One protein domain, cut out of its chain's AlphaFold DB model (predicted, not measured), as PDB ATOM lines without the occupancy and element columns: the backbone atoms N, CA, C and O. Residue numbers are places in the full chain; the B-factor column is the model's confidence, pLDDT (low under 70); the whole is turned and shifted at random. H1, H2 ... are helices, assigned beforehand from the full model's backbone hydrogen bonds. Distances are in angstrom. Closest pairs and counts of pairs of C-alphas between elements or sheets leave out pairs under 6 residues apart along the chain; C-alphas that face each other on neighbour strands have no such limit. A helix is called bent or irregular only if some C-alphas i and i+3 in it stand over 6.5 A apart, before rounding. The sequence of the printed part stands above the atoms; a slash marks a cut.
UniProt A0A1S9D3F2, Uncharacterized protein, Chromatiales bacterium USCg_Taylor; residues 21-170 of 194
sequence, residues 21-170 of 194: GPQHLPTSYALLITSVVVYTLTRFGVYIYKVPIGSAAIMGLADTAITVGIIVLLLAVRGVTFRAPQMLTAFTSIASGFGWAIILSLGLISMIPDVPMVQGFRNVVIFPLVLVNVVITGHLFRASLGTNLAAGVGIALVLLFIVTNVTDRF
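AT A GLANCE: This is residues 21 to 170 of the 194 residues of an uncharacterized protein of Chromatiales bacterium USCg_Taylor (UniProt A0A1S9D3F2). Five helices make an elongated bundle: H1, H2 and H3 run up and down, H4 runs back beside H3, and H5 folds back from the end of H4 to cross over to H2, closing a ring of contacts. At one end of the long axis residues 111 to 117, of which 116 and 117 belong to H4, stick out where the chain turns from H3 to H4. The printed part has 150 residues with five named helices, H1 to H5 in chain order, and no named strand; its class is all helix. It is compact, with a radius of gyration of the C-alphas of 16.0 A, and spans 51 by 32 by 28 A.

HOW THE PARTS SIT: Start at H1, residues 29 to 48, and go on to H2, residues 53 to 77, and H3, residues 81 to 109: they form an up-and-down bundle, each running against the one before. H1 and H2, a helical hairpin, touch at a steep tilt of 44 degrees, through residues 56 to 64 of H2 alone; look at the closest C-alphas, Phe 44 and Gly 60, 4.5 A apart. H1 touches H3 at a shallow tilt of 31 degrees, the same way, closest at C-alphas 39 and 96, 4.8 A. The hairpin of H2 and H3 touches through residues 68 to 75 and 81 to 88 alone, closest at C-alphas 75 and 81, 5.1 A. H4, residues 116 to 145, touches H3 at a shallow tilt of 9 degrees, opposite ways, closest at C-alphas 87 and 144, 6.8 A. H5, residues 149 to 168, touches H4 at a steep tilt of 55 degrees; their closest C-alphas, 138 and 153, are 3.8 A apart. With residues 159 to 167 alone H5 touches H2, closest at C-alphas 59 and 167, 5.7 A, at a shallow tilt of 34 degrees, only just short of steep. H5 is apart from H1 and H3. Every O i to N i+4 pair is within hydrogen-bond range in H1, H2 and H5; in H3 it is 23 of 25, in H4 24 of 26.

IN THESE COORDINATES: Find C-alpha 29 at (-35.141, 51.711, -110.644); from there H1 runs 28.6 A. H2 covers 35.9 A and H3 41.1 A; H3 has a kink of 25 degrees near residue 88 and is irregular, with C-alphas 82 and 85 7.5 A apart. H4 covers 43.5 A, and H5 runs 28.3 A to C-alpha 168 at (-33.039, 36.727, -137.084).

THE WHOLE: The C-alphas of Gly 79 and Pro 113, the two farthest apart, are 52.4 A from each other. The printed part has no cut and no long link. Mean pLDDT of the printed part is 91.6; residues 114, 116 and 119 are under 70.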
ATOM      1  N   GLY A  21     -16.636  53.405-115.115       92.75
ATOM      2  CA  GLY A  21     -17.455  52.192-115.121       92.75
ATOM      3  C   GLY A  21     -18.902  52.465-114.688       92.75
ATOM      4  O   GLY A  21     -19.179  53.533-114.127       92.75
ATOM      5  N   PRO A  22     -19.817  51.497-114.886       91.88
ATOM      6  CA  PRO A  22     -21.241  51.640-114.575       91.88
ATOM      7  C   PRO A  22     -21.524  51.884-113.087       91.88
ATOM      8  O   PRO A  22     -22.548  52.470-112.756       91.88
ATOM      9  N   GLN A  23     -20.599  51.528-112.190       93.50
ATOM     10  CA  GLN A  23     -20.727  51.736-110.744       93.50
ATOM     11  C   GLN A  23     -20.878  53.206-110.311       93.50
ATOM     12  O   GLN A  23     -21.280  53.464-109.180       93.50
ATOM     13  N   HIS A  24     -20.562  54.167-111.187       92.00
ATOM     14  CA  HIS A  24     -20.717  55.601-110.909       92.00
ATOM     15  C   HIS A  24     -22.139  56.117-111.169       92.00
ATOM     16  O   HIS A  24     -22.436  57.269-110.859       92.00
ATOM     17  N   LEU A  25     -23.018  55.299-111.758       91.38
ATOM     18  CA  LEU A  25     -24.408  55.680-111.980       91.38
ATOM     19  C   LEU A  25     -25.228  55.559-110.688       91.38
ATOM     20  O   LEU A  25     -25.015  54.631-109.906       91.38
ATOM     21  N   PRO A  26     -26.211  56.446-110.465       91.38
ATOM     22  CA  PRO A  26     -27.113  56.320-109.329       91.38
ATOM     23  C   PRO A  26     -27.950  55.039-109.439       91.38
ATOM     24  O   PRO A  26     -28.532  54.748-110.486       91.38
ATOM     25  N   THR A  27     -28.052  54.289-108.342       92.31
ATOM     26  CA  THR A  27     -28.924  53.112-108.253       92.31
ATOM     27  C   THR A  27     -30.378  53.574-108.158       92.31
ATOM     28  O   THR A  27     -30.884  53.851-107.075       92.31
ATOM     29  N   SER A  28     -31.048  53.707-109.303       93.44
ATOM     30  CA  SER A  28     -32.452  54.118-109.381       93.44
ATOM     31  C   SER A  28     -33.226  53.227-110.346       93.44
ATOM     32  O   SER A  28     -32.924  53.163-111.538       93.44
ATOM     33  N   TYR A  29     -34.263  52.561-109.836       93.69
ATOM     34  CA  TYR A  29     -35.141  51.711-110.644       93.69
ATOM     35  C   TYR A  29     -35.928  52.504-111.688       93.69
ATOM     36  O   TYR A  29     -36.177  51.996-112.775       93.69
ATOM     37  N   ALA A  30     -36.266  53.765-111.402       93.56
ATOM     38  CA  ALA A  30     -36.918  54.629-112.381       93.56
ATOM     39  C   ALA A  30     -36.014  54.876-113.604       93.56
ATOM     40  O   ALA A  30     -36.475  54.802-114.741       93.56
ATOM     41  N   LEU A  31     -34.714  55.106-113.381       92.94
ATOM     42  CA  LEU A  31     -33.704  55.230-114.443       92.94
ATOM     43  C   LEU A  31     -33.509  53.922-115.221       92.94
ATOM     44  O   LEU A  31     -33.399  53.936-116.447       92.94
ATOM     45  N   LEU A  32     -33.520  52.785-114.526       95.69
ATOM     46  CA  LEU A  32     -33.459  51.478-115.172       95.69
ATOM     47  C   LEU A  32     -34.665  51.250-116.094       95.69
ATOM     48  O   LEU A  32     -34.487  50.952-117.268       95.69
ATOM     49  N   ILE A  33     -35.887  51.418-115.583       97.00
ATOM     50  CA  ILE A  33     -37.113  51.182-116.356       97.00
ATOM     51  C   ILE A  33     -37.156  52.115-117.567       97.00
ATOM     52  O   ILE A  33     -37.361  51.658-118.687       97.00
ATOM     53  N   THR A  34     -36.904  53.410-117.364       95.81
ATOM     54  CA  THR A  34     -36.901  54.385-118.466       95.81
ATOM     55  C   THR A  34     -35.844  54.065-119.519       95.81
ATOM     56  O   THR A  34     -36.167  54.062-120.703       95.81
ATOM     57  N   SER A  35     -34.614  53.725-119.127       96.00
ATOM     58  CA  SER A  35     -33.555  53.369-120.082       96.00
ATOM     59  C   SER A  35     -33.851  52.075-120.849       96.00
ATOM     60  O   SER A  35     -33.597  52.013-122.048       96.00
ATOM     61  N   VAL A  36     -34.447  51.064-120.204       97.44
ATOM     62  CA  VAL A  36     -34.889  49.820-120.860       97.44
ATOM     63  C   VAL A  36     -36.030  50.083-121.847       97.44
ATOM     64  O   VAL A  36     -36.022  49.540-122.954       97.44
ATOM     65  N   VAL A  37     -36.996  50.933-121.485       97.50
ATOM     66  CA  VAL A  37     -38.097  51.330-122.379       97.50
ATOM     67  C   VAL A  37     -37.553  52.081-123.591       97.50
ATOM     68  O   VAL A  37     -37.864  51.705-124.720       97.50
ATOM     69  N   VAL A  38     -36.700  53.088-123.378       97.06
ATOM     70  CA  VAL A  38     -36.066  53.845-124.468       97.06
ATOM     71  C   VAL A  38     -35.271  52.910-125.372       97.06
ATOM     72  O   VAL A  38     -35.448  52.957-126.584       97.06
ATOM     73  N   TYR A  39     -34.482  52.001-124.801       97.00
ATOM     74  CA  TYR A  39     -33.733  51.009-125.565       97.00
ATOM     75  C   TYR A  39     -34.635  50.124-126.420       97.00
ATOM     76  O   TYR A  39     -34.384  49.973-127.612       97.00
ATOM     77  N   THR A  40     -35.724  49.606-125.853       96.81
ATOM     78  CA  THR A  40     -36.684  48.767-126.587       96.81
ATOM     79  C   THR A  40     -37.318  49.530-127.747       96.81
ATOM     80  O   THR A  40     -37.386  49.010-128.860       96.81
ATOM     81  N   LEU A  41     -37.727  50.781-127.519       97.12
ATOM     82  CA  LEU A  41     -38.270  51.651-128.565       97.12
ATOM     83  C   LEU A  41     -37.237  51.934-129.658       97.12
ATOM     84  O   LEU A  41     -37.565  51.902-130.842       97.12
ATOM     85  N   THR A  42     -35.978  52.159-129.286       96.00
ATOM     86  CA  THR A  42     -34.894  52.346-130.248       96.00
ATOM     87  C   THR A  42     -34.635  51.070-131.055       96.00
ATOM     88  O   THR A  42     -34.482  51.148-132.273       96.00
ATOM     89  N   ARG A  43     -34.620  49.881-130.437       94.94
ATOM     90  CA  ARG A  43     -34.450  48.606-131.162       94.94
ATOM     91  C   ARG A  43     -35.606  48.354-132.121       94.94
ATOM     92  O   ARG A  43     -35.363  48.050-133.284       94.94
ATOM     93  N   PHE A  44     -36.837  48.580-131.673       95.25
ATOM     94  CA  PHE A  44     -38.018  48.564-132.534       95.25
ATOM     95  C   PHE A  44     -37.865  49.508-133.738       95.25
ATOM     96  O   PHE A  44     -38.049  49.083-134.877       95.25
ATOM     97  N   GLY A  45     -37.440  50.755-133.502       93.88
ATOM     98  CA  GLY A  45     -37.190  51.739-134.557       93.88
ATOM     99  C   GLY A  45     -36.150  51.280-135.582       93.88
ATOM    100  O   GLY A  45     -36.344  51.469-136.778       93.88
ATOM    101  N   VAL A  46     -35.081  50.610-135.142       91.94
ATOM    102  CA  VAL A  46     -34.088  50.012-136.050       91.94
ATOM    103  C   VAL A  46     -34.700  48.872-136.879       91.94
ATOM    104  O   VAL A  46     -34.412  48.772-138.072       91.94
ATOM    105  N   TYR A  47     -35.545  48.022-136.284       92.38
ATOM    106  CA  TYR A  47     -36.148  46.877-136.975       92.38
ATOM    107  C   TYR A  47     -37.232  47.258-137.990       92.38
ATOM    108  O   TYR A  47     -37.384  46.545-138.981       92.38
ATOM    109  N   ILE A  48     -37.914  48.398-137.827       93.56
ATOM    110  CA  ILE A  48     -38.878  48.914-138.819       93.56
ATOM    111  C   ILE A  48     -38.243  49.065-140.213       93.56
ATOM    112  O   ILE A  48     -38.913  48.861-141.220       93.56
ATOM    113  N   TYR A  49     -36.945  49.371-140.292       87.75
ATOM    114  CA  TYR A  49     -36.235  49.496-141.571       87.75
ATOM    115  C   TYR A  49     -35.914  48.152-142.245       87.75
ATOM    116  O   TYR A  49     -35.384  48.147-143.354       87.75
ATOM    117  N   LYS A  50     -36.163  47.020-141.578       85.75
ATOM    118  CA  LYS A  50     -35.825  45.678-142.078       85.75
ATOM    119  C   LYS A  50     -37.054  44.809-142.317       85.75
ATOM    120  O   LYS A  50     -37.098  44.093-143.310       85.75
ATOM    121  N   VAL A  51     -38.027  44.860-141.411       89.50
ATOM    122  CA  VAL A  51     -39.165  43.930-141.373       89.50
ATOM    123  C   VAL A  51     -40.489  44.674-141.152       89.50
ATOM    124  O   VAL A  51     -40.482  45.813-140.677       89.50
ATOM    125  N   PRO A  52     -41.649  44.053-141.451       90.44
ATOM    126  CA  PRO A  52     -42.955  44.642-141.163       90.44
ATOM    127  C   PRO A  52     -43.136  44.985-139.678       90.44
ATOM    128  O   PRO A  52     -42.590  44.315-138.801       90.44
ATOM    129  N   ILE A  53     -43.974  45.985-139.389       91.88
ATOM    130  CA  ILE A  53     -44.117  46.576-138.047       91.88
ATOM    131  C   ILE A  53     -44.446  45.558-136.938       91.88
ATOM    132  O   ILE A  53     -43.913  45.663-135.835       91.88
ATOM    133  N   GLY A  54     -45.271  44.546-137.232       90.62
ATOM    134  CA  GLY A  54     -45.623  43.497-136.269       90.62
ATOM    135  C   GLY A  54     -44.416  42.646-135.864       90.62
ATOM    136  O   GLY A  54     -44.164  42.450-134.676       90.62
ATOM    137  N   SER A  55     -43.620  42.210-136.842       91.00
ATOM    138  CA  SER A  55     -42.378  41.467-136.601       91.00
ATOM    139  C   SER A  55     -41.316  42.347-135.946       91.00
ATOM    140  O   SER A  55     -40.639  41.891-135.029       91.00
ATOM    141  N   ALA A  56     -41.221  43.625-136.331       93.19
ATOM    142  CA  ALA A  56     -40.289  44.573-135.721       93.19
ATOM    143  C   ALA A  56     -40.529  44.722-134.210       93.19
ATOM    144  O   ALA A  56     -39.571  44.787-133.439       93.19
ATOM    145  N   ALA A  57     -41.796  44.756-133.777       94.31
ATOM    146  CA  ALA A  57     -42.155  44.856-132.361       94.31
ATOM    147  C   ALA A  57     -41.710  43.617-131.573       94.31
ATOM    148  O   ALA A  57     -41.089  43.747-130.516       94.31
ATOM    149  N   ILE A  58     -41.972  42.422-132.112       93.88
ATOM    150  CA  ILE A  58     -41.565  41.152-131.495       93.88
ATOM    151  C   ILE A  58     -40.038  41.052-131.437       93.88
ATOM    152  O   ILE A  58     -39.494  40.741-130.379       93.88
ATOM    153  N   MET A  59     -39.344  41.379-132.531       93.12
ATOM    154  CA  MET A  59     -37.880  41.389-132.578       93.12
ATOM    155  C   MET A  59     -37.294  42.377-131.567       93.12
ATOM    156  O   MET A  59     -36.374  42.017-130.844       93.12
ATOM    157  N   GLY A  60     -37.847  43.590-131.457       93.88
ATOM    158  CA  GLY A  60     -37.408  44.589-130.479       93.88
ATOM    159  C   GLY A  60     -37.575  44.127-129.030       93.88
ATOM    160  O   GLY A  60     -36.668  44.299-128.220       93.88
ATOM    161  N   LEU A  61     -38.707  43.496-128.702       95.62
ATOM    162  CA  LEU A  61     -38.956  42.943-127.367       95.62
ATOM    163  C   LEU A  61     -38.057  41.742-127.057       95.62
ATOM    164  O   LEU A  61     -37.484  41.677-125.968       95.62
ATOM    165  N   ALA A  62     -37.920  40.810-128.002       94.38
ATOM    166  CA  ALA A  62     -37.068  39.634-127.856       94.38
ATOM    167  C   ALA A  62     -35.606  40.043-127.644       94.38
ATOM    168  O   ALA A  62     -34.954  39.557-126.723       94.38
ATOM    169  N   ASP A  63     -35.122  40.994-128.438       94.69
ATOM    170  CA  ASP A  63     -33.782  41.563-128.339       94.69
ATOM    171  C   ASP A  63     -33.491  42.147-126.951       94.69
ATOM    172  O   ASP A  63     -32.494  41.786-126.316       94.69
ATOM    173  N   THR A  64     -34.403  42.979-126.435       96.38
ATOM    174  CA  THR A  64     -34.295  43.522-125.080       96.38
ATOM    175  C   THR A  64     -34.306  42.413-124.034       96.38
ATOM    176  O   THR A  64     -33.447  42.404-123.152       96.38
ATOM    177  N   ALA A  65     -35.248  41.470-124.118       96.69
ATOM    178  CA  ALA A  65     -35.390  40.400-123.134       96.69
ATOM    179  C   ALA A  65     -34.141  39.510-123.068       96.69
ATOM    180  O   ALA A  65     -33.637  39.232-121.979       96.69
ATOM    181  N   ILE A  66     -33.602  39.119-124.225       95.75
ATOM    182  CA  ILE A  66     -32.376  38.321-124.337       95.75
ATOM    183  C   ILE A  66     -31.195  39.094-123.761       95.75
ATOM    184  O   ILE A  66     -30.439  38.558-122.953       95.75
ATOM    185  N   THR A  67     -31.052  40.366-124.129       95.88
ATOM    186  CA  THR A  67     -29.924  41.189-123.690       95.88
ATOM    187  C   THR A  67     -29.936  41.414-122.181       95.88
ATOM    188  O   THR A  67     -28.924  41.195-121.511       95.88
ATOM    189  N   VAL A  68     -31.090  41.784-121.617       96.94
ATOM    190  CA  VAL A  68     -31.268  41.932-120.166       96.94
ATOM    191  C   VAL A  68     -31.011  40.599-119.464       96.94
ATOM    192  O   VAL A  68     -30.255  40.561-118.491       96.94
ATOM    193  N   GLY A  69     -31.579  39.504-119.978       97.00
ATOM    194  CA  GLY A  69     -31.411  38.163-119.425       97.00
ATOM    195  C   GLY A  69     -29.950  37.722-119.379       97.00
ATOM    196  O   GLY A  69     -29.479  37.286-118.330       97.00
ATOM    197  N   ILE A  70     -29.203  37.903-120.471       96.44
ATOM    198  CA  ILE A  70     -27.779  37.549-120.540       96.44
ATOM    199  C   ILE A  70     -26.956  38.405-119.576       96.44
ATOM    200  O   ILE A  70     -26.125  37.865-118.850       96.44
ATOM    201  N   ILE A  71     -27.182  39.721-119.513       96.31
ATOM    202  CA  ILE A  71     -26.439  40.594-118.591       96.31
ATOM    203  C   ILE A  71     -26.690  40.185-117.135       96.31
ATOM    204  O   ILE A  71     -25.739  40.054-116.362       96.31
ATOM    205  N   VAL A  72     -27.950  39.949-116.759       96.69
ATOM    206  CA  VAL A  72     -28.306  39.505-115.403       96.69
ATOM    207  C   VAL A  72     -27.693  38.140-115.101       96.69
ATOM    208  O   VAL A  72     -27.119  37.967-114.027       96.69
ATOM    209  N   LEU A  73     -27.739  37.198-116.048       96.81
ATOM    210  CA  LEU A  73     -27.132  35.875-115.904       96.81
ATOM    211  C   LEU A  73     -25.616  35.964-115.695       96.81
ATOM    212  O   LEU A  73     -25.090  35.343-114.778       96.81
ATOM    213  N   LEU A  74     -24.912  36.774-116.490       96.19
ATOM    214  CA  LEU A  74     -23.467  36.978-116.352       96.19
ATOM    215  C   LEU A  74     -23.103  37.571-114.984       96.19
ATOM    216  O   LEU A  74     -22.141  37.133-114.350       96.19
ATOM    217  N   LEU A  75     -23.884  38.542-114.498       95.44
ATOM    218  CA  LEU A  75     -23.694  39.117-113.164       95.44
ATOM    219  C   LEU A  75     -24.004  38.108-112.050       95.44
ATOM    220  O   LEU A  75     -23.316  38.113-111.029       95.44
ATOM    221  N   ALA A  76     -25.001  37.241-112.246       96.50
ATOM    222  CA  ALA A  76     -25.359  36.177-111.310       96.50
ATOM    223  C   ALA A  76     -24.264  35.115-111.204       96.50
ATOM    224  O   ALA A  76     -23.823  34.814-110.098       96.50
ATOM    225  N   VAL A  77     -23.747  34.635-112.339       96.12
ATOM    226  CA  VAL A  77     -22.617  33.690-112.393       96.12
ATOM    227  C   VAL A  77     -21.379  34.265-111.701       96.12
ATOM    228  O   VAL A  77     -20.621  33.537-111.065       96.12
ATOM    229  N   ARG A  78     -21.177  35.585-111.780       95.38
ATOM    230  CA  ARG A  78     -20.056  36.271-111.127       95.38
ATOM    231  C   ARG A  78     -20.320  36.648-109.660       95.38
ATOM    232  O   ARG A  78     -19.392  37.095-108.992       95.38
ATOM    233  N   GLY A  79     -21.544  36.485-109.156       95.25
ATOM    234  CA  GLY A  79     -21.917  36.827-107.780       95.25
ATOM    235  C   GLY A  79     -22.031  38.333-107.497       95.25
ATOM    236  O   GLY A  79     -21.937  38.753-106.349       95.25
ATOM    237  N   VAL A  80     -22.223  39.168-108.526       95.06
ATOM    238  CA  VAL A  80     -22.271  40.645-108.418       95.06
ATOM    239  C   VAL A  80     -23.618  41.227-108.869       95.06
ATOM    240  O   VAL A  80     -23.691  42.308-109.456       95.06
ATOM    241  N   THR A  81     -24.714  40.523-108.576       93.75
ATOM    242  CA  THR A  81     -26.087  40.896-108.980       93.75
ATOM    243  C   THR A  81     -26.545  42.250-108.442       93.75
ATOM    244  O   THR A  81     -27.335  42.926-109.097       93.75
ATOM    245  N   PHE A  82     -26.004  42.709-107.310       93.25
ATOM    246  CA  PHE A  82     -26.311  44.029-106.744       93.25
ATOM    247  C   PHE A  82     -25.970  45.197-107.690       93.25
ATOM    248  O   PHE A  82     -26.523  46.285-107.552       93.25
ATOM    249  N   ARG A  83     -25.088  44.975-108.679       93.38
ATOM    250  CA  ARG A  83     -24.705  45.962-109.705       93.38
ATOM    251  C   ARG A  83     -25.601  45.935-110.945       93.38
ATOM    252  O   ARG A  83     -25.399  46.741-111.853       93.38
ATOM    253  N   ALA A  84     -26.582  45.031-111.012       94.75
ATOM    254  CA  ALA A  84     -27.420  44.854-112.196       94.75
ATOM    255  C   ALA A  84     -28.163  46.128-112.625       94.75
ATOM    256  O   ALA A  84     -28.086  46.451-113.810       94.75
ATOM    257  N   PRO A  85     -28.794  46.918-111.728       96.19
ATOM    258  CA  PRO A  85     -29.492  48.130-112.149       96.19
ATOM    259  C   PRO A  85     -28.562  49.145-112.817       96.19
ATOM    260  O   PRO A  85     -28.906  49.713-113.850       96.19
ATOM    261  N   GLN A  86     -27.361  49.340-112.268       95.88
ATOM    262  CA  GLN A  86     -26.364  50.267-112.803       95.88
ATOM    263  C   GLN A  86     -25.804  49.787-114.147       95.88
ATOM    264  O   GLN A  86     -25.734  50.566-115.096       95.88
ATOM    265  N   MET A  87     -25.443  48.501-114.244       96.31
ATOM    266  CA  MET A  87     -24.931  47.899-115.478       96.31
ATOM    267  C   MET A  87     -25.968  47.953-116.601       96.31
ATOM    268  O   MET A  87     -25.652  48.404-117.698       96.31
ATOM    269  N   LEU A  88     -27.207  47.537-116.321       97.19
ATOM    270  CA  LEU A  88     -28.292  47.575-117.295       97.19
ATOM    271  C   LEU A  88     -28.580  49.011-117.727       97.19
ATOM    272  O   LEU A  88     -28.620  49.251-118.924       97.19
ATOM    273  N   THR A  89     -28.680  49.962-116.792       96.94
ATOM    274  CA  THR A  89     -28.913  51.379-117.125       96.94
ATOM    275  C   THR A  89     -27.802  51.936-118.010       96.94
ATOM    276  O   THR A  89     -28.088  52.612-118.996       96.94
ATOM    277  N   ALA A  90     -26.532  51.661-117.696       96.56
ATOM    278  CA  ALA A  90     -25.410  52.101-118.521       96.56
ATOM    279  C   ALA A  90     -25.487  51.501-119.929       96.56
ATOM    280  O   ALA A  90     -25.392  52.226-120.920       96.56
ATOM    281  N   PHE A  91     -25.684  50.184-120.003       96.88
ATOM    282  CA  PHE A  91     -25.728  49.440-121.251       96.88
ATOM    283  C   PHE A  91     -26.870  49.923-122.149       96.88
ATOM    284  O   PHE A  91     -26.628  50.317-123.287       96.88
ATOM    285  N   THR A  92     -28.102  49.943-121.638       96.75
ATOM    286  CA  THR A  92     -29.290  50.327-122.411       96.75
ATOM    287  C   THR A  92     -29.222  51.787-122.833       96.75
ATOM    288  O   THR A  92     -29.565  52.096-123.971       96.75
ATOM    289  N   SER A  93     -28.717  52.687-121.984       95.88
ATOM    290  CA  SER A  93     -28.585  54.112-122.322       95.88
ATOM    291  C   SER A  93     -27.579  54.343-123.451       95.88
ATOM    292  O   SER A  93     -27.868  55.071-124.400       95.88
ATOM    293  N   ILE A  94     -26.411  53.696-123.383       94.88
ATOM    294  CA  ILE A  94     -25.380  53.801-124.423       94.88
ATOM    295  C   ILE A  94     -25.877  53.170-125.720       94.88
ATOM    296  O   ILE A  94     -25.838  53.811-126.770       94.88
ATOM    297  N   ALA A  95     -26.408  51.950-125.647       94.12
ATOM    298  CA  ALA A  95     -26.909  51.239-126.814       94.12
ATOM    299  C   ALA A  95     -28.098  51.965-127.471       94.12
ATOM    300  O   ALA A  95     -28.210  51.960-128.696       94.12
ATOM    301  N   SER A  96     -28.939  52.657-126.692       94.81
ATOM    302  CA  SER A  96     -29.984  53.545-127.224       94.81
ATOM    303  C   SER A  96     -29.391  54.712-128.008       94.81
ATOM    304  O   SER A  96     -29.872  55.020-129.093       94.81
ATOM    305  N   GLY A  97     -28.327  55.346-127.503       93.50
ATOM    306  CA  GLY A  97     -27.630  56.419-128.218       93.50
ATOM    307  C   GLY A  97     -27.103  55.960-129.581       93.50
ATOM    308  O   GLY A  97     -27.347  56.612-130.596       93.50
ATOM    309  N   PHE A  98     -26.462  54.787-129.626       92.31
ATOM    310  CA  PHE A  98     -26.027  54.169-130.883       92.31
ATOM    311  C   PHE A  98     -27.201  53.809-131.796       92.31
ATOM    312  O   PHE A  98     -27.143  54.053-132.999       92.31
ATOM    313  N   GLY A  99     -28.282  53.258-131.246       92.06
ATOM    314  CA  GLY A  99     -29.465  52.918-132.027       92.06
ATOM    315  C   GLY A  99     -30.140  54.147-132.644       92.06
ATOM    316  O   GLY A  99     -30.518  54.099-133.810       92.06
ATOM    317  N   TRP A 100     -30.205  55.275-131.932       93.38
ATOM    318  CA  TRP A 100     -30.674  56.545-132.495       93.38
ATOM    319  C   TRP A 100     -29.770  57.062-133.610       93.38
ATOM    320  O   TRP A 100     -30.273  57.491-134.647       93.38
ATOM    321  N   ALA A 101     -28.448  56.971-133.441       90.81
ATOM    322  CA  ALA A 101     -27.505  57.321-134.501       90.81
ATOM    323  C   ALA A 101     -27.708  56.446-135.754       90.81
ATOM    324  O   ALA A 101     -27.658  56.954-136.875       90.81
ATOM    325  N   ILE A 102     -28.007  55.154-135.575       89.31
ATOM    326  CA  ILE A 102     -28.342  54.236-136.673       89.31
ATOM    327  C   ILE A 102     -29.661  54.638-137.338       89.31
ATOM    328  O   ILE A 102     -29.690  54.752-138.559       89.31
ATOM    329  N   ILE A 103     -30.728  54.886-136.573       90.81
ATOM    330  CA  ILE A 103     -32.029  55.321-137.113       90.81
ATOM    331  C   ILE A 103     -31.862  56.597-137.942       90.81
ATOM    332  O   ILE A 103     -32.317  56.646-139.082       90.81
ATOM    333  N   LEU A 104     -31.161  57.601-137.407       90.19
ATOM    334  CA  LEU A 104     -30.908  58.855-138.112       90.19
ATOM    335  C   LEU A 104     -30.115  58.624-139.404       90.19
ATOM    336  O   LEU A 104     -30.474  59.156-140.450       90.19
ATOM    337  N   SER A 105     -29.072  57.790-139.345       85.94
ATOM    338  CA  SER A 105     -28.267  57.440-140.518       85.94
ATOM    339  C   SER A 105     -29.103  56.734-141.588       85.94
ATOM    340  O   SER A 105     -29.012  57.083-142.760       85.94
ATOM    341  N   LEU A 106     -29.952  55.774-141.203       84.69
ATOM    342  CA  LEU A 106     -30.840  55.065-142.129       84.69
ATOM    343  C   LEU A 106     -31.897  55.998-142.731       84.69
ATOM    344  O   LEU A 106     -32.142  55.933-143.933       84.69
ATOM    345  N   GLY A 107     -32.475  56.893-141.925       86.31
ATOM    346  CA  GLY A 107     -33.419  57.907-142.390       86.31
ATOM    347  C   GLY A 107     -32.800  58.849-143.424       86.31
ATOM    348  O   GLY A 107     -33.373  59.041-144.492       86.31
ATOM    349  N   LEU A 108     -31.598  59.369-143.162       84.44
ATOM    350  CA  LEU A 108     -30.877  60.227-144.110       84.44
ATOM    351  C   LEU A 108     -30.519  59.485-145.403       84.44
ATOM    352  O   LEU A 108     -30.710  60.021-146.490       84.44
ATOM    353  N   ILE A 109     -30.047  58.239-145.296       82.12
ATOM    354  CA  ILE A 109     -29.704  57.409-146.459       82.12
ATOM    355  C   ILE A 109     -30.941  57.132-147.321       82.12
ATOM    356  O   ILE A 109     -30.840  57.174-148.542       82.12
ATOM    357  N   SER A 110     -32.112  56.915-146.712       78.94
ATOM    358  CA  SER A 110     -33.357  56.648-147.449       78.94
ATOM    359  C   SER A 110     -33.857  57.820-148.306       78.94
ATOM    360  O   SER A 110     -34.706  57.622-149.169       78.94
ATOM    361  N   MET A 111     -33.328  59.033-148.098       82.75
ATOM    362  CA  MET A 111     -33.638  60.210-148.919       82.75
ATOM    363  C   MET A 111     -32.743  60.329-150.164       82.75
ATOM    364  O   MET A 111     -33.005  61.166-151.026       82.75
ATOM    365  N   ILE A 112     -31.677  59.530-150.257       80.19
ATOM    366  CA  ILE A 112     -30.723  59.560-151.369       80.19
ATOM    367  C   ILE A 112     -31.170  58.531-152.423       80.19
ATOM    368  O   ILE A 112     -31.516  57.410-152.050       80.19
ATOM    369  N   PRO A 113     -31.156  58.864-153.730       75.19
ATOM    370  CA  PRO A 113     -31.470  57.909-154.792       75.19
ATOM    371  C   PRO A 113     -30.609  56.643-154.705       75.19
ATOM    372  O   PRO A 113     -29.423  56.719-154.379       75.19
ATOM    373  N   ASP A 114     -31.202  55.494-155.032       66.81
ATOM    374  CA  ASP A 114     -30.610  54.156-154.888       66.81
ATOM    375  C   ASP A 114     -29.472  53.924-155.905       66.81
ATOM    376  O   ASP A 114     -29.618  53.288-156.949       66.81
ATOM    377  N   VAL A 115     -28.308  54.508-155.622       71.75
ATOM    378  CA  VAL A 115     -27.071  54.312-156.383       71.75
ATOM    379  C   VAL A 115     -26.233  53.256-155.651       71.75
ATOM    380  O   VAL A 115     -26.106  53.343-154.430       71.75
ATOM    381  N   PRO A 116     -25.583  52.290-156.332       68.69
ATOM    382  CA  PRO A 116     -24.744  51.263-155.691       68.69
ATOM    383  C   PRO A 116     -23.703  51.817-154.697       68.69
ATOM    384  O   PRO A 116     -23.361  51.179-153.702       68.69
ATOM    385  N   MET A 117     -23.245  53.051-154.927       70.00
ATOM    386  CA  MET A 117     -22.345  53.793-154.045       70.00
ATOM    387  C   MET A 117     -22.934  54.044-152.640       70.00
ATOM    388  O   MET A 117     -22.201  54.028-151.651       70.00
ATOM    389  N   VAL A 118     -24.255  54.204-152.527       70.06
ATOM    390  CA  VAL A 118     -24.983  54.459-151.273       70.06
ATOM    391  C   VAL A 118     -24.982  53.224-150.363       70.06
ATOM    392  O   VAL A 118     -24.821  53.351-149.148       70.06
ATOM    393  N   GLN A 119     -25.062  52.014-150.931       69.06
ATOM    394  CA  GLN A 119     -24.962  50.769-150.156       69.06
ATOM    395  C   GLN A 119     -23.555  50.565-149.576       69.06
ATOM    396  O   GLN A 119     -23.413  50.192-148.409       69.06
ATOM    397  N   GLY A 120     -22.513  50.869-150.357       73.31
ATOM    398  CA  GLY A 120     -21.131  50.865-149.870       73.31
ATOM    399  C   GLY A 120     -20.924  51.869-148.734       73.31
ATOM    400  O   GLY A 120     -20.377  51.522-147.687       73.31
ATOM    401  N   PHE A 121     -21.449  53.088-148.895       74.81
ATOM    402  CA  PHE A 121     -21.372  54.142-147.882       74.81
ATOM    403  C   PHE A 121     -22.062  53.745-146.568       74.81
ATOM    404  O   PHE A 121     -21.507  53.949-145.488       74.81
ATOM    405  N   ARG A 122     -23.227  53.088-146.643       75.69
ATOM    406  CA  ARG A 122     -23.944  52.565-145.470       75.69
ATOM    407  C   ARG A 122     -23.076  51.621-144.634       75.69
ATOM    408  O   ARG A 122     -23.016  51.769-143.415       75.69
ATOM    409  N   ASN A 123     -22.385  50.678-145.271       80.69
ATOM    410  CA  ASN A 123     -21.530  49.723-144.561       80.69
ATOM    411  C   ASN A 123     -20.309  50.406-143.930       80.69
ATOM    412  O   ASN A 123     -19.958  50.098-142.792       80.69
ATOM    413  N   VAL A 124     -19.713  51.376-144.632       84.06
ATOM    414  CA  VAL A 124     -18.568  52.156-144.137       84.06
ATOM    415  C   VAL A 124     -18.933  53.010-142.921       84.06
ATOM    416  O   VAL A 124     -18.101  53.170-142.036       84.06
ATOM    417  N   VAL A 125     -20.160  53.528-142.832       82.38
ATOM    418  CA  VAL A 125     -20.615  54.321-141.673       82.38
ATOM    419  C   VAL A 125     -21.011  53.431-140.493       82.38
ATOM    420  O   VAL A 125     -20.663  53.721-139.347       82.38
ATOM    421  N   ILE A 126     -21.729  52.336-140.748       83.38
ATOM    422  CA  ILE A 126     -22.245  51.466-139.682       83.38
ATOM    423  C   ILE A 126     -21.117  50.668-139.022       83.38
ATOM    424  O   ILE A 126     -21.130  50.493-137.805       83.38
ATOM    425  N   PHE A 127     -20.134  50.195-139.790       87.75
ATOM    426  CA  PHE A 127     -19.095  49.308-139.269       87.75
ATOM    427  C   PHE A 127     -18.248  49.935-138.138       87.75
ATOM    428  O   PHE A 127     -18.162  49.322-137.070       87.75
ATOM    429  N   PRO A 128     -17.698  51.160-138.270       89.75
ATOM    430  CA  PRO A 128     -17.017  51.843-137.170       89.75
ATOM    431  C   PRO A 128     -17.927  52.057-135.960       89.75
ATOM    432  O   PRO A 128     -17.487  51.891-134.825       89.75
ATOM    433  N   LEU A 129     -19.205  52.372-136.191       88.44
ATOM    434  CA  LEU A 129     -20.189  52.552-135.124       88.44
ATOM    435  C   LEU A 129     -20.377  51.264-134.313       88.44
ATOM    436  O   LEU A 129     -20.395  51.299-133.083       88.44
ATOM    437  N   VAL A 130     -20.469  50.123-135.001       90.00
ATOM    438  CA  VAL A 130     -20.553  48.799-134.374       90.00
ATOM    439  C   VAL A 130     -19.273  48.484-133.606       90.00
ATOM    440  O   VAL A 130     -19.364  48.055-132.457       90.00
ATOM    441  N   LEU A 131     -18.094  48.738-134.181       92.94
ATOM    442  CA  LEU A 131     -16.819  48.510-133.496       92.94
ATOM    443  C   LEU A 131     -16.700  49.330-132.209       92.94
ATOM    444  O   LEU A 131     -16.376  48.779-131.158       92.94
ATOM    445  N   VAL A 132     -17.007  50.627-132.264       93.88
ATOM    446  CA  VAL A 132     -16.978  51.497-131.080       93.88
ATOM    447  C   VAL A 132     -17.990  51.013-130.040       93.88
ATOM    448  O   VAL A 132     -17.653  50.920-128.859       93.88
ATOM    449  N   ASN A 133     -19.198  50.628-130.460       93.12
ATOM    450  CA  ASN A 133     -20.202  50.076-129.553       93.12
ATOM    451  C   ASN A 133     -19.725  48.778-128.875       93.12
ATOM    452  O   ASN A 133     -19.928  48.601-127.673       93.12
ATOM    453  N   VAL A 134     -19.047  47.888-129.609       94.88
ATOM    454  CA  VAL A 134     -18.461  46.654-129.059       94.88
ATOM    455  C   VAL A 134     -17.369  46.970-128.039       94.88
ATOM    456  O   VAL A 134     -17.361  46.376-126.963       94.88
ATOM    457  N   VAL A 135     -16.477  47.922-128.329       96.56
ATOM    458  CA  VAL A 135     -15.408  48.326-127.401       96.56
ATOM    459  C   VAL A 135     -15.988  48.917-126.116       96.56
ATOM    460  O   VAL A 135     -15.591  48.508-125.024       96.56
ATOM    461  N   ILE A 136     -16.961  49.826-126.230       95.94
ATOM    462  CA  ILE A 136     -17.624  50.424-125.065       95.94
ATOM    463  C   ILE A 136     -18.349  49.339-124.265       95.94
ATOM    464  O   ILE A 136     -18.142  49.226-123.061       95.94
ATOM    465  N   THR A 137     -19.124  48.474-124.921       95.31
ATOM    466  CA  THR A 137     -19.803  47.343-124.267       95.31
ATOM    467  C   THR A 137     -18.811  46.422-123.552       95.31
ATOM    468  O   THR A 137     -19.043  46.011-122.414       95.31
ATOM    469  N   GLY A 138     -17.670  46.138-124.179       96.06
ATOM    470  CA  GLY A 138     -16.605  45.351-123.573       96.06
ATOM    471  C   GLY A 138     -16.005  46.020-122.340       96.06
ATOM    472  O   GLY A 138     -15.752  45.351-121.338       96.06
ATOM    473  N   HIS A 139     -15.848  47.343-122.357       96.38
ATOM    474  CA  HIS A 139     -15.441  48.120-121.187       96.38
ATOM    475  C   HIS A 139     -16.483  48.094-120.061       96.38
ATOM    476  O   HIS A 139     -16.108  47.948-118.895       96.38
ATOM    477  N   LEU A 140     -17.784  48.133-120.376       95.88
ATOM    478  CA  LEU A 140     -18.829  47.930-119.367       95.88
ATOM    479  C   LEU A 140     -18.720  46.544-118.718       95.88
ATOM    480  O   LEU A 140     -18.762  46.440-117.492       95.88
ATOM    481  N   PHE A 141     -18.545  45.482-119.513       95.94
ATOM    482  CA  PHE A 141     -18.377  44.128-118.978       95.94
ATOM    483  C   PHE A 141     -17.115  43.994-118.133       95.94
ATOM    484  O   PHE A 141     -17.180  43.439-117.035       95.94
ATOM    485  N   ARG A 142     -15.993  44.559-118.592       96.00
ATOM    486  CA  ARG A 142     -14.739  44.638-117.834       96.00
ATOM    487  C   ARG A 142     -14.975  45.250-116.452       96.00
ATOM    488  O   ARG A 142     -14.619  44.646-115.441       96.00
ATOM    489  N   ALA A 143     -15.582  46.436-116.407       94.38
ATOM    490  CA  ALA A 143     -15.804  47.176-115.169       94.38
ATOM    491  C   ALA A 143     -16.811  46.484-114.231       94.38
ATOM    492  O   ALA A 143     -16.624  46.485-113.013       94.38
ATOM    493  N   SER A 144     -17.849  45.855-114.783       93.75
ATOM    494  CA  SER A 144     -18.881  45.173-113.997       93.75
ATOM    495  C   SER A 144     -18.434  43.825-113.441       93.75
ATOM    496  O   SER A 144     -18.706  43.530-112.277       93.75
ATOM    497  N   LEU A 145     -17.743  43.017-114.249       93.81
ATOM    498  CA  LEU A 145     -17.350  41.646-113.904       93.81
ATOM    499  C   LEU A 145     -15.965  41.564-113.245       93.81
ATOM    500  O   LEU A 145     -15.588  40.507-112.727       93.81
ATOM    501  N   GLY A 146     -15.205  42.666-113.255       93.12
ATOM    502  CA  GLY A 146     -13.835  42.710-112.749       93.12
ATOM    503  C   GLY A 146     -12.879  41.869-113.597       93.12
ATOM    504  O   GLY A 146     -12.016  41.186-113.054       93.12
ATOM    505  N   THR A 147     -13.081  41.853-114.915       93.69
ATOM    506  CA  THR A 147     -12.240  41.128-115.881       93.69
ATOM    507  C   THR A 147     -11.287  42.092-116.599       93.69
ATOM    508  O   THR A 147     -11.265  43.289-116.312       93.69
ATOM    509  N   ASN A 148     -10.454  41.589-117.518       95.75
ATOM    510  CA  ASN A 148      -9.646  42.436-118.400       95.75
ATOM    511  C   ASN A 148     -10.459  42.898-119.631       95.75
ATOM    512  O   ASN A 148     -11.535  42.368-119.917       95.75
ATOM    513  N   LEU A 149      -9.961  43.908-120.359       94.44
ATOM    514  CA  LEU A 149     -10.686  44.479-121.502       94.44
ATOM    515  C   LEU A 149     -10.904  43.455-122.626       94.44
ATOM    516  O   LEU A 149     -11.984  43.425-123.204       94.44
ATOM    517  N   ALA A 150      -9.917  42.596-122.900       95.94
ATOM    518  CA  ALA A 150     -10.015  41.575-123.941       95.94
ATOM    519  C   ALA A 150     -11.161  40.584-123.667       95.94
ATOM    520  O   ALA A 150     -11.967  40.314-124.552       95.94
ATOM    521  N   ALA A 151     -11.289  40.112-122.424       95.94
ATOM    522  CA  ALA A 151     -12.392  39.259-121.997       95.94
ATOM    523  C   ALA A 151     -13.736  39.997-122.077       95.94
ATOM    524  O   ALA A 151     -14.712  39.434-122.563       95.94
ATOM    525  N   GLY A 152     -13.787  41.264-121.652       95.44
ATOM    526  CA  GLY A 152     -14.987  42.093-121.777       95.44
ATOM    527  C   GLY A 152     -15.449  42.244-123.230       95.44
ATOM    528  O   GLY A 152     -16.624  42.036-123.526       95.44
ATOM    529  N   VAL A 153     -14.528  42.544-124.150       96.56
ATOM    530  CA  VAL A 153     -14.805  42.632-125.594       96.56
ATOM    531  C   VAL A 153     -15.235  41.278-126.160       96.56
ATOM    532  O   VAL A 153     -16.193  41.223-126.925       96.56
ATOM    533  N   GLY A 154     -14.599  40.180-125.745       97.06
ATOM    534  CA  GLY A 154     -15.018  38.828-126.122       97.06
ATOM    535  C   GLY A 154     -16.468  38.539-125.722       97.06
ATOM    536  O   GLY A 154     -17.255  38.084-126.547       97.06
ATOM    537  N   ILE A 155     -16.858  38.888-124.491       96.06
ATOM    538  CA  ILE A 155     -18.246  38.766-124.017       96.06
ATOM    539  C   ILE A 155     -19.187  39.647-124.848       96.06
ATOM    540  O   ILE A 155     -20.265  39.196-125.225       96.06
ATOM    541  N   ALA A 156     -18.784  40.879-125.170       95.94
ATOM    542  CA  ALA A 156     -19.580  41.782-125.998       95.94
ATOM    543  C   ALA A 156     -19.829  41.220-127.409       95.94
ATOM    544  O   ALA A 156     -20.946  41.306-127.912       95.94
ATOM    545  N   LEU A 157     -18.814  40.607-128.028       96.31
ATOM    546  CA  LEU A 157     -18.938  39.948-129.331       96.31
ATOM    547  C   LEU A 157     -19.851  38.721-129.271       96.31
ATOM    548  O   LEU A 157     -20.692  38.547-130.148       96.31
ATOM    549  N   VAL A 158     -19.723  37.898-128.227       96.69
ATOM    550  CA  VAL A 158     -20.605  36.741-128.013       96.69
ATOM    551  C   VAL A 158     -22.048  37.193-127.813       96.69
ATOM    552  O   VAL A 158     -22.950  36.629-128.427       96.69
ATOM    553  N   LEU A 159     -22.278  38.234-127.008       94.44
ATOM    554  CA  LEU A 159     -23.605  38.818-126.828       94.44
ATOM    555  C   LEU A 159     -24.171  39.310-128.162       94.44
ATOM    556  O   LEU A 159     -25.299  38.960-128.496       94.44
ATOM    557  N   LEU A 160     -23.390  40.078-128.928       93.56
ATOM    558  CA  LEU A 160     -23.796  40.566-130.245       93.56
ATOM    559  C   LEU A 160     -24.198  39.403-131.158       93.56
ATOM    560  O   LEU A 160     -25.275  39.444-131.742       93.56
ATOM    561  N   PHE A 161     -23.374  38.355-131.224       94.69
ATOM    562  CA  PHE A 161     -23.639  37.164-132.026       94.69
ATOM    563  C   PHE A 161     -24.917  36.436-131.595       94.69
ATOM    564  O   PHE A 161     -25.729  36.071-132.444       94.69
ATOM    565  N   ILE A 162     -25.122  36.219-130.292       94.44
ATOM    566  CA  ILE A 162     -26.325  35.546-129.780       94.44
ATOM    567  C   ILE A 162     -27.562  36.366-130.123       94.44
ATOM    568  O   ILE A 162     -28.521  35.825-130.668       94.44
ATOM    569  N   VAL A 163     -27.530  37.665-129.827       92.75
ATOM    570  CA  VAL A 163     -28.662  38.558-130.056       92.75
ATOM    571  C   VAL A 163     -29.038  38.560-131.534       92.75
ATOM    572  O   VAL A 163     -30.190  38.275-131.829       92.75
ATOM    573  N   THR A 164     -28.085  38.753-132.456       90.06
ATOM    574  CA  THR A 164     -28.385  38.757-133.898       90.06
ATOM    575  C   THR A 164     -28.961  37.426-134.372       90.06
ATOM    576  O   THR A 164     -30.020  37.405-134.990       90.06
ATOM    577  N   ASN A 165     -28.330  36.299-134.024       91.44
ATOM    578  CA  ASN A 165     -28.789  34.984-134.482       91.44
ATOM    579  C   ASN A 165     -30.169  34.618-133.936       91.44
ATOM    580  O   ASN A 165     -30.942  33.948-134.616       91.44
ATOM    581  N   VAL A 166     -30.475  35.004-132.696       90.12
ATOM    582  CA  VAL A 166     -31.781  34.713-132.106       90.12
ATOM    583  C   VAL A 166     -32.842  35.650-132.673       90.12
ATOM    584  O   VAL A 166     -33.928  35.175-132.991       90.12
ATOM    585  N   THR A 167     -32.546  36.939-132.858       88.25
ATOM    586  CA  THR A 167     -33.508  37.881-133.448       88.25
ATOM    587  C   THR A 167     -33.831  37.539-134.894       88.25
ATOM    588  O   THR A 167     -34.996  37.612-135.268       88.25
ATOM    589  N   ASP A 168     -32.845  37.094-135.676       86.94
ATOM    590  CA  ASP A 168     -33.039  36.727-137.084       86.94
ATOM    591  C   ASP A 168     -34.010  35.544-137.243       86.94
ATOM    592  O   ASP A 168     -34.724  35.460-138.236       86.94
ATOM    593  N   ARG A 169     -34.147  34.665-136.236       86.00
ATOM    594  CA  ARG A 169     -35.159  33.588-136.253       86.00
ATOM    595  C   ARG A 169     -36.599  34.091-136.204       86.00
ATOM    596  O   ARG A 169     -37.508  33.331-136.514       86.00
ATOM    597  N   PHE A 170     -36.809  35.335-135.789       83.12
ATOM    598  CA  PHE A 170     -38.122  35.974-135.786       83.12
ATOM    599  C   PHE A 170     -38.371  36.801-137.057       83.12
ATOM    600  O   PHE A 170     -39.412  37.452-137.153       83.12
TER     601      PHE A 170